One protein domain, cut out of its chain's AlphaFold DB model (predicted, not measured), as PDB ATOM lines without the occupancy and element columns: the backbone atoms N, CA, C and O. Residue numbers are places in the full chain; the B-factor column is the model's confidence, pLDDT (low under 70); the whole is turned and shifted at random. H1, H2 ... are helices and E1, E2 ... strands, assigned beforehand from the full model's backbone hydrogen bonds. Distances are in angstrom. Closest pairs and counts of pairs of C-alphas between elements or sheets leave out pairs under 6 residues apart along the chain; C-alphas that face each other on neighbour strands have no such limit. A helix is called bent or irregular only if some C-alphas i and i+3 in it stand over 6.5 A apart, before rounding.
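What this domain is: This is residues 68 to 107 and 125 to 154 of the 154 residues of a protein of Psychrobacter sp. JCM 18901 (UniProt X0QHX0). A small three-stranded sheet, E1, E2 and E3, makes a slab, and helix H1 only grazes it with its residues 94 to 98, while residues 99 to 107, of which 99 to 103 belong to H1, stick out free. The short helix H2 sits off the sheet, and the unnamed tail, residues 136 to 154, makes a wide loop and folds back to end beside E1. The 70 printed residues have the order E1, E2, E3, H1, H2; the sheet, E1 - E2 - E3, is antiparallel, and the class is mixed, helices and strands. The whole is elongated, spanning 38 by 24 by 20 A, and only just compact, close to loose, with a radius of gyration of the C-alphas of 13.0 A.

Where its parts are: E1, residues 69 to 74, 16.7 A long, begins at C-alpha 69 (32.474, -27.905, -10.248). E2 is residues 77 to 82, 16.1 A, and E3 residues 85 to 90, 17.1 A. H1, residues 94 to 103, is 14.2 A long. H2, residues 129 to 135, 10.8 A, ends at C-alpha 135 (33.936, -21.314, -33.568); it is neither bent nor irregular, but only just: C-alphas 129 and 132 are 6.1 A apart.

How they stand to each other: E1, E2 and E3 form a meander, each strand the antiparallel neighbour of the one before. In the hairpin E1 and E2, at 165 degrees, N 72 and O 79 are within hydrogen-bond range at 2.8 A; in the hairpin E2 and E3, at 163 degrees, so are N 80 and O 87 at 2.8 A. H1 only grazes the sheet; its closest C-alphas to E1 are those of Pro 94 and Tyr 73, 6.9 A. H2 is not on the sheet, and H1 and H2 are near each other, with 5 pairs of C-alphas within 10 A. Every O i to N i+4 pair is within hydrogen-bond range in H1, but 1 of 3 in H2, where 4 of 4 O i to N i+3 pairs are.

The domain as a whole: The farthest C-alphas, of Met 107 and Asp 143, are 41.8 A apart. Residues 108 to 124 are not printed, and C-alphas 107 and 125 are 19.3 A apart across this cut. The links E1 to E2, E2 to E3 and E3 to H1 are tight. Mean pLDDT of the printed part is 93.3, and no printed residue is under 70.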
ATOM      1  N   ASP A  68      31.945 -31.204  -7.778       85.69
ATOM      2  CA  ASP A  68      31.122 -30.073  -7.352       85.69
ATOM      3  C   ASP A  68      31.314 -28.844  -8.253       85.69
ATOM      4  O   ASP A  68      30.604 -27.859  -8.079       85.69
ATOM      5  N   LEU A  69      32.269 -28.895  -9.194       92.31
ATOM      6  CA  LEU A  69      32.474 -27.905 -10.248       92.31
ATOM      7  C   LEU A  69      31.764 -28.333 -11.539       92.31
ATOM      8  O   LEU A  69      32.189 -29.294 -12.179       92.31
ATOM      9  N   ILE A  70      30.743 -27.577 -11.937       94.50
ATOM     10  CA  ILE A  70      30.024 -27.716 -13.210       94.50
ATOM     11  C   ILE A  70      30.118 -26.382 -13.954       94.50
ATOM     12  O   ILE A  70      29.917 -25.323 -13.359       94.50
ATOM     13  N   LEU A  71      30.428 -26.441 -15.245       96.56
ATOM     14  CA  LEU A  71      30.523 -25.283 -16.132       96.56
ATOM     15  C   LEU A  71      29.436 -25.417 -17.183       96.56
ATOM     16  O   LEU A  71      29.269 -26.502 -17.719       96.56
ATOM     17  N   GLN A  72      28.710 -24.350 -17.482       97.19
ATOM     18  CA  GLN A  72      27.685 -24.354 -18.519       97.19
ATOM     19  C   GLN A  72      27.811 -23.101 -19.360       97.19
ATOM     20  O   GLN A  72      27.802 -22.004 -18.811       97.19
ATOM     21  N   TYR A  73      27.900 -23.253 -20.676       97.75
ATOM     22  CA  TYR A  73      27.908 -22.118 -21.590       97.75
ATOM     23  C   TYR A  73      26.635 -22.102 -22.422       97.75
ATOM     24  O   TYR A  73      26.301 -23.106 -23.051       97.75
ATOM     25  N   ALA A  74      25.930 -20.977 -22.405       94.69
ATOM     26  CA  ALA A  74      24.734 -20.747 -23.203       94.69
ATOM     27  C   ALA A  74      24.560 -19.247 -23.449       94.69
ATOM     28  O   ALA A  74      24.809 -18.438 -22.550       94.69
ATOM     29  N   ASP A  75      24.129 -18.875 -24.654       90.94
ATOM     30  CA  ASP A  75      23.745 -17.499 -24.999       90.94
ATOM     31  C   ASP A  75      24.813 -16.440 -24.643       90.94
ATOM     32  O   ASP A  75      24.498 -15.354 -24.156       90.94
ATOM     33  N   GLY A  76      26.099 -16.758 -24.841       93.12
ATOM     34  CA  GLY A  76      27.206 -15.837 -24.541       93.12
ATOM     35  C   GLY A  76      27.562 -15.711 -23.056       93.12
ATOM     36  O   GLY A  76      28.305 -14.803 -22.685       93.12
ATOM     37  N   ASN A  77      27.033 -16.582 -22.196       96.75
ATOM     38  CA  ASN A  77      27.290 -16.559 -20.759       96.75
ATOM     39  C   ASN A  77      27.873 -17.887 -20.281       96.75
ATOM     40  O   ASN A  77      27.399 -18.958 -20.662       96.75
ATOM     41  N   MET A  78      28.866 -17.809 -19.396       98.12
ATOM     42  CA  MET A  78      29.386 -18.947 -18.647       98.12
ATOM     43  C   MET A  78      28.758 -18.960 -17.257       98.12
ATOM     44  O   MET A  78      28.890 -18.004 -16.501       98.12
ATOM     45  N   THR A  79      28.100 -20.057 -16.903       97.88
ATOM     46  CA  THR A  79      27.634 -20.337 -15.546       97.88
ATOM     47  C   THR A  79      28.572 -21.338 -14.891       97.88
ATOM     48  O   THR A  79      28.728 -22.462 -15.367       97.88
ATOM     49  N   THR A  80      29.182 -20.944 -13.777       97.25
ATOM     50  CA  THR A  80      30.031 -21.802 -12.954       97.25
ATOM     51  C   THR A  80      29.292 -22.152 -11.672       97.25
ATOM     52  O   THR A  80      29.074 -21.301 -10.810       97.25
ATOM     53  N   LYS A  81      28.944 -23.426 -11.507       94.81
ATOM     54  CA  LYS A  81      28.464 -23.963 -10.235       94.81
ATOM     55  C   LYS A  81      29.631 -24.606  -9.500       94.81
ATOM     56  O   LYS A  81      30.278 -25.496 -10.044       94.81
ATOM     57  N   ARG A  82      29.885 -24.172  -8.267       92.44
ATOM     58  CA  ARG A  82      30.889 -24.741  -7.365       92.44
ATOM     59  C   ARG A  82      30.287 -24.925  -5.976       92.44
ATOM     60  O   ARG A  82      30.054 -23.939  -5.279       92.44
ATOM     61  N   ASN A  83      30.090 -26.170  -5.547       86.62
ATOM     62  CA  ASN A  83      29.372 -26.487  -4.303       86.62
ATOM     63  C   ASN A  83      27.967 -25.836  -4.313       86.62
ATOM     64  O   ASN A  83      27.196 -26.040  -5.253       86.62
ATOM     65  N   ASP A  84      27.666 -25.011  -3.306       87.62
ATOM     66  CA  ASP A  84      26.421 -24.245  -3.176       87.62
ATOM     67  C   ASP A  84      26.481 -22.858  -3.842       87.62
ATOM     68  O   ASP A  84      25.523 -22.088  -3.761       87.62
ATOM     69  N   HIS A  85      27.599 -22.509  -4.483       94.75
ATOM     70  CA  HIS A  85      27.768 -21.233  -5.168       94.75
ATOM     71  C   HIS A  85      27.516 -21.378  -6.670       94.75
ATOM     72  O   HIS A  85      28.007 -22.314  -7.302       94.75
ATOM     73  N   ILE A  86      26.762 -20.439  -7.231       96.62
ATOM     74  CA  ILE A  86      26.506 -20.322  -8.666       96.62
ATOM     75  C   ILE A  86      26.857 -18.894  -9.054       96.62
ATOM     76  O   ILE A  86      26.335 -17.955  -8.451       96.62
ATOM     77  N   ASP A  87      27.724 -18.765 -10.047       97.50
ATOM     78  CA  ASP A  87      28.100 -17.495 -10.654       97.50
ATOM     79  C   ASP A  87      27.862 -17.551 -12.161       97.50
ATOM     80  O   ASP A  87      28.012 -18.615 -12.772       97.50
ATOM     81  N   THR A  88      27.477 -16.422 -12.750       97.94
ATOM     82  CA  THR A  88      27.223 -16.305 -14.187       97.94
ATOM     83  C   THR A  88      27.833 -15.014 -14.699       97.94
ATOM     84  O   THR A  88      27.481 -13.930 -14.230       97.94
ATOM     85  N   GLU A  89      28.687 -15.124 -15.709       97.75
ATOM     86  CA  GLU A  89      29.327 -13.977 -16.344       97.75
ATOM     87  C   GLU A  89      29.265 -14.062 -17.871       97.75
ATOM     88  O   GLU A  89      29.201 -15.145 -18.457       97.75
ATOM     89  N   ALA A  90      29.276 -12.897 -18.517       97.75
ATOM     90  CA  ALA A  90      29.339 -12.811 -19.968       97.75
ATOM     91  C   ALA A  90      30.734 -13.236 -20.442       97.75
ATOM     92  O   ALA A  90      31.739 -12.653 -20.031       97.75
ATOM     93  N   VAL A  91      30.791 -14.227 -21.328       96.31
ATOM     94  CA  VAL A  91      32.033 -14.788 -21.865       96.31
ATOM     95  C   VAL A  91      31.922 -14.836 -23.379       96.31
ATOM     96  O   VAL A  91      31.096 -15.557 -23.924       96.31
ATOM     97  N   GLU A  92      32.775 -14.088 -24.074       89.62
ATOM     98  CA  GLU A  92      32.782 -14.077 -25.541       89.62
ATOM     99  C   GLU A  92      33.318 -15.395 -26.116       89.62
ATOM    100  O   GLU A  92      32.773 -15.936 -27.075       89.62
ATOM    101  N   ASN A  93      34.380 -15.933 -25.508       94.00
ATOM    102  CA  ASN A  93      35.021 -17.163 -25.946       94.00
ATOM    103  C   ASN A  93      35.127 -18.171 -24.783       94.00
ATOM    104  O   ASN A  93      36.053 -18.087 -23.969       94.00
ATOM    105  N   PRO A  94      34.219 -19.161 -24.700       96.31
ATOM    106  CA  PRO A  94      34.245 -20.179 -23.653       96.31
ATOM    107  C   PRO A  94      35.509 -21.041 -23.680       96.31
ATOM    108  O   PRO A  94      35.901 -21.572 -22.646       96.31
ATOM    109  N   PHE A  95      36.189 -21.181 -24.822       96.25
ATOM    110  CA  PHE A  95      37.421 -21.967 -24.889       96.25
ATOM    111  C   PHE A  95      38.580 -21.281 -24.168       96.25
ATOM    112  O   PHE A  95      39.384 -21.972 -23.546       96.25
ATOM    113  N   ASP A  96      38.667 -19.950 -24.224       96.38
ATOM    114  CA  ASP A  96      39.665 -19.200 -23.451       96.38
ATOM    115  C   ASP A  96      39.387 -19.319 -21.955       96.38
ATOM    116  O   ASP A  96      40.290 -19.680 -21.201       96.38
ATOM    117  N   TYR A  97      38.120 -19.187 -21.556       96.88
ATOM    118  CA  TYR A  97      37.697 -19.424 -20.177       96.88
ATOM    119  C   TYR A  97      38.109 -20.820 -19.677       96.88
ATOM    120  O   TYR A  97      38.710 -20.966 -18.611       96.88
ATOM    121  N   LEU A  98      37.847 -21.869 -20.469       96.25
ATOM    122  CA  LEU A  98      38.262 -23.230 -20.126       96.25
ATOM    123  C   LEU A  98      39.786 -23.369 -20.020       96.25
ATOM    124  O   LEU A  98      40.264 -24.047 -19.111       96.25
ATOM    125  N   ARG A  99      40.559 -22.746 -20.920       95.88
ATOM    126  CA  ARG A  99      42.032 -22.782 -20.876       95.88
ATOM    127  C   ARG A  99      42.565 -22.121 -19.611       95.88
ATOM    128  O   ARG A  99      43.416 -22.708 -18.946       95.88
ATOM    129  N   GLU A 100      42.057 -20.943 -19.270       95.56
ATOM    130  CA  GLU A 100      42.444 -20.209 -18.061       95.56
ATOM    131  C   GLU A 100      42.091 -20.985 -16.794       95.56
ATOM    132  O   GLU A 100      42.910 -21.092 -15.877       95.56
ATOM    133  N   LEU A 101      40.905 -21.594 -16.756       94.12
ATOM    134  CA  LEU A 101      40.504 -22.462 -15.658       94.12
ATOM    135  C   LEU A 101      41.425 -23.681 -15.546       94.12
ATOM    136  O   LEU A 101      41.956 -23.955 -14.472       94.12
ATOM    137  N   MET A 102      41.644 -24.407 -16.645       93.06
ATOM    138  CA  MET A 102      42.482 -25.610 -16.665       93.06
ATOM    139  C   MET A 102      43.943 -25.312 -16.310       93.06
ATOM    140  O   MET A 102      44.583 -26.144 -15.671       93.06
ATOM    141  N   ALA A 103      44.459 -24.125 -16.642       93.38
ATOM    142  CA  ALA A 103      45.814 -23.705 -16.285       93.38
ATOM    143  C   ALA A 103      46.048 -23.623 -14.761       93.38
ATOM    144  O   ALA A 103      47.187 -23.729 -14.308       93.38
ATOM    145  N   GLN A 104      44.987 -23.502 -13.956       92.06
ATOM    146  CA  GLN A 104      45.065 -23.535 -12.487       92.06
ATOM    147  C   GLN A 104      45.306 -24.961 -11.942       92.06
ATOM    148  O   GLN A 104      45.717 -25.154 -10.789       92.06
ATOM    149  N   TYR A 105      45.075 -25.988 -12.764       91.88
ATOM    150  CA  TYR A 105      45.186 -27.398 -12.396       91.88
ATOM    151  C   TYR A 105      46.502 -28.000 -12.899       91.88
ATOM    152  O   TYR A 105      46.558 -28.699 -13.909       91.88
ATOM    153  N   HIS A 106      47.576 -27.777 -12.145       91.50
ATOM    154  CA  HIS A 106      48.861 -28.424 -12.371       91.50
ATOM    155  C   HIS A 106      48.894 -29.793 -11.672       91.50
ATOM    156  O   HIS A 106      49.190 -29.896 -10.477       91.50
ATOM    157  N   MET A 107      48.542 -30.838 -12.424       91.38
ATOM    158  CA  MET A 107      48.500 -32.231 -11.968       91.38
ATOM    159  C   MET A 107      49.812 -32.968 -12.290       91.38
ATOM    160  O   MET A 107      50.360 -32.764 -13.373       91.38
ATOM    161  N   GLY A 125      32.407 -33.738 -20.110       94.38
ATOM    162  CA  GLY A 125      31.172 -33.108 -20.527       94.38
ATOM    163  C   GLY A 125      30.971 -33.215 -22.031       94.38
ATOM    164  O   GLY A 125      31.487 -34.138 -22.672       94.38
ATOM    165  N   TYR A 126      30.239 -32.266 -22.595       95.44
ATOM    166  CA  TYR A 126      29.952 -32.182 -24.017       95.44
ATOM    167  C   TYR A 126      30.114 -30.762 -24.560       95.44
ATOM    168  O   TYR A 126      29.913 -29.767 -23.869       95.44
ATOM    169  N   PHE A 127      30.401 -30.704 -25.859       96.94
ATOM    170  CA  PHE A 127      30.152 -29.539 -26.697       96.94
ATOM    171  C   PHE A 127      28.988 -29.891 -27.619       96.94
ATOM    172  O   PHE A 127      29.058 -30.855 -28.387       96.94
ATOM    173  N   GLY A 128      27.896 -29.155 -27.484       94.94
ATOM    174  CA  GLY A 128      26.707 -29.268 -28.310       94.94
ATOM    175  C   GLY A 128      26.966 -28.750 -29.720       94.94
ATOM    176  O   GLY A 128      27.965 -28.087 -29.993       94.94
ATOM    177  N   TYR A 129      26.048 -29.054 -30.633       92.44
ATOM    178  CA  TYR A 129      26.188 -28.662 -32.034       92.44
ATOM    179  C   TYR A 129      26.297 -27.140 -32.210       92.44
ATOM    180  O   TYR A 129      27.137 -26.674 -32.976       92.44
ATOM    181  N   ASP A 130      25.502 -26.370 -31.465       91.69
ATOM    182  CA  ASP A 130      25.454 -24.910 -31.584       91.69
ATOM    183  C   ASP A 130      26.752 -24.205 -31.147       91.69
ATOM    184  O   ASP A 130      26.991 -23.071 -31.564       91.69
ATOM    185  N   MET A 131      27.683 -24.905 -30.476       94.62
ATOM    186  CA  MET A 131      29.053 -24.407 -30.257       94.62
ATOM    187  C   MET A 131      29.787 -24.078 -31.560       94.62
ATOM    188  O   MET A 131      30.718 -23.270 -31.547       94.62
ATOM    189  N   VAL A 132      29.366 -24.643 -32.701       94.19
ATOM    190  CA  VAL A 132      29.903 -24.269 -34.017       94.19
ATOM    191  C   VAL A 132      29.776 -22.768 -34.286       94.19
ATOM    192  O   VAL A 132      30.630 -22.213 -34.960       94.19
ATOM    193  N   ARG A 133      28.771 -22.087 -33.723       91.94
ATOM    194  CA  ARG A 133      28.537 -20.646 -33.920       91.94
ATOM    195  C   ARG A 133      29.548 -19.777 -33.174       91.94
ATOM    196  O   ARG A 133      29.824 -18.662 -33.601       91.94
ATOM    197  N   VAL A 134      30.116 -20.300 -32.088       92.81
ATOM    198  CA  VAL A 134      31.237 -19.676 -31.370       92.81
ATOM    199  C   VAL A 134      32.527 -19.826 -32.179       92.81
ATOM    200  O   VAL A 134      33.324 -18.899 -32.260       92.81
ATOM    201  N   ILE A 135      32.730 -21.000 -32.785       93.75
ATOM    202  CA  ILE A 135      33.936 -21.314 -33.568       93.75
ATOM    203  C   ILE A 135      33.912 -20.598 -34.928       93.75
ATOM    204  O   ILE A 135      34.929 -20.071 -35.366       93.75
ATOM    205  N   GLU A 136      32.748 -20.556 -35.578       94.94
ATOM    206  CA  GLU A 136      32.508 -19.967 -36.895       94.94
ATOM    207  C   GLU A 136      31.365 -18.941 -36.815       94.94
ATOM    208  O   GLU A 136      30.214 -19.256 -37.147       94.94
ATOM    209  N   PRO A 137      31.652 -17.678 -36.436       90.06
ATOM    210  CA  PRO A 137      30.633 -16.629 -36.325       90.06
ATOM    211  C   PRO A 137      29.854 -16.373 -37.625       90.06
ATOM    212  O   PRO A 137      28.743 -15.847 -37.600       90.06
ATOM    213  N   SER A 138      30.417 -16.773 -38.771       94.56
ATOM    214  CA  SER A 138      29.777 -16.686 -40.090       94.56
ATOM    215  C   SER A 138      28.501 -17.531 -40.220       94.56
ATOM    216  O   SER A 138      27.662 -17.224 -41.067       94.56
ATOM    217  N   VAL A 139      28.318 -18.549 -39.367       92.62
ATOM    218  CA  VAL A 139      27.090 -19.362 -39.290       92.62
ATOM    219  C   VAL A 139      25.898 -18.537 -38.780       92.62
ATOM    220  O   VAL A 139      24.752 -18.846 -39.108       92.62
ATOM    221  N   GLY A 140      26.154 -17.465 -38.023       88.94
ATOM    222  CA  GLY A 140      25.124 -16.600 -37.451       88.94
ATOM    223  C   GLY A 140      24.389 -17.222 -36.259       88.94
ATOM    224  O   GLY A 140      24.737 -18.299 -35.772       88.94
ATOM    225  N   LEU A 141      23.362 -16.524 -35.770       86.25
ATOM    226  CA  LEU A 141      22.520 -16.973 -34.656       86.25
ATOM    227  C   LEU A 141      21.446 -17.969 -35.122       86.25
ATOM    228  O   LEU A 141      21.150 -18.070 -36.313       86.25
ATOM    229  N   SER A 142      20.919 -18.759 -34.185       84.38
ATOM    230  CA  SER A 142      19.812 -19.683 -34.444       84.38
ATOM    231  C   SER A 142      18.488 -19.036 -34.072       84.38
ATOM    232  O   SER A 142      18.336 -18.552 -32.954       84.38
ATOM    233  N   ASP A 143      17.509 -19.129 -34.964       85.12
ATOM    234  CA  ASP A 143      16.124 -18.737 -34.681       85.12
ATOM    235  C   ASP A 143      15.290 -19.956 -34.243       85.12
ATOM    236  O   ASP A 143      14.109 -19.841 -33.901       85.12
ATOM    237  N   ALA A 144      15.881 -21.155 -34.317       87.88
ATOM    238  CA  ALA A 144      15.217 -22.391 -33.949       87.88
ATOM    239  C   ALA A 144      15.035 -22.456 -32.424       87.88
ATOM    240  O   ALA A 144      15.942 -22.087 -31.677       87.88
ATOM    241  N   PRO A 145      13.888 -22.957 -31.940       86.69
ATOM    242  CA  PRO A 145      13.685 -23.130 -30.510       86.69
ATOM    243  C   PRO A 145      14.690 -24.138 -29.934       86.69
ATOM    244  O   PRO A 145      15.057 -25.102 -30.608       86.69
ATOM    245  N   ASN A 146      15.055 -23.966 -28.660       88.12
ATOM    246  CA  ASN A 146      15.794 -24.950 -27.862       88.12
ATOM    247  C   ASN A 146      14.809 -25.748 -26.977       88.12
ATOM    248  O   ASN A 146      14.647 -25.438 -25.793       88.12
ATOM    249  N   PRO A 147      14.101 -26.761 -27.516       89.62
ATOM    250  CA  PRO A 147      13.054 -27.471 -26.780       89.62
ATOM    251  C   PRO A 147      13.591 -28.261 -25.583       89.62
ATOM    252  O   PRO A 147      12.836 -28.554 -24.661       89.62
ATOM    253  N   MET A 148      14.880 -28.610 -25.594       87.50
ATOM    254  CA  MET A 148      15.520 -29.375 -24.524       87.50
ATOM    255  C   MET A 148      16.091 -28.478 -23.422       87.50
ATOM    256  O   MET A 148      16.501 -29.001 -22.389       87.50
ATOM    257  N   SER A 149      16.113 -27.151 -23.629       90.88
ATOM    258  CA  SER A 149      16.701 -26.174 -22.700       90.88
ATOM    259  C   SER A 149      18.115 -26.567 -22.249       90.88
ATOM    260  O   SER A 149      18.481 -26.375 -21.090       90.88
ATOM    261  N   MET A 150      18.889 -27.183 -23.149       93.12
ATOM    262  CA  MET A 150      20.266 -27.573 -22.854       93.12
ATOM    263  C   MET A 150      21.218 -26.420 -23.161       93.12
ATOM    264  O   MET A 150      20.969 -25.699 -24.130       93.12
ATOM    265  N   PRO A 151      22.304 -26.265 -22.390       95.12
ATOM    266  CA  PRO A 151      23.374 -25.353 -22.755       95.12
ATOM    267  C   PRO A 151      24.119 -25.844 -24.004       95.12
ATOM    268  O   PRO A 151      24.080 -27.028 -24.355       95.12
ATOM    269  N   ASP A 152      24.848 -24.934 -24.642       94.88
ATOM    270  CA  ASP A 152      25.716 -25.251 -25.775       94.88
ATOM    271  C   ASP A 152      26.925 -26.086 -25.328       94.88
ATOM    272  O   ASP A 152      27.464 -26.871 -26.103       94.88
ATOM    273  N   MET A 153      27.341 -25.974 -24.066       96.69
ATOM    274  CA  MET A 153      28.402 -26.778 -23.453       96.69
ATOM    275  C   MET A 153      28.076 -27.044 -21.982       96.69
ATOM    276  O   MET A 153      27.597 -26.139 -21.297       96.69
ATOM    277  N   CYS A 154      28.372 -28.249 -21.488       94.88
ATOM    278  CA  CYS A 154      28.335 -28.591 -20.063       94.88
ATOM    279  C   CYS A 154      29.366 -29.662 -19.719       94.88
ATOM    280  O   CYS A 154      29.548 -30.553 -20.574       94.88
TER     281      CYS A 154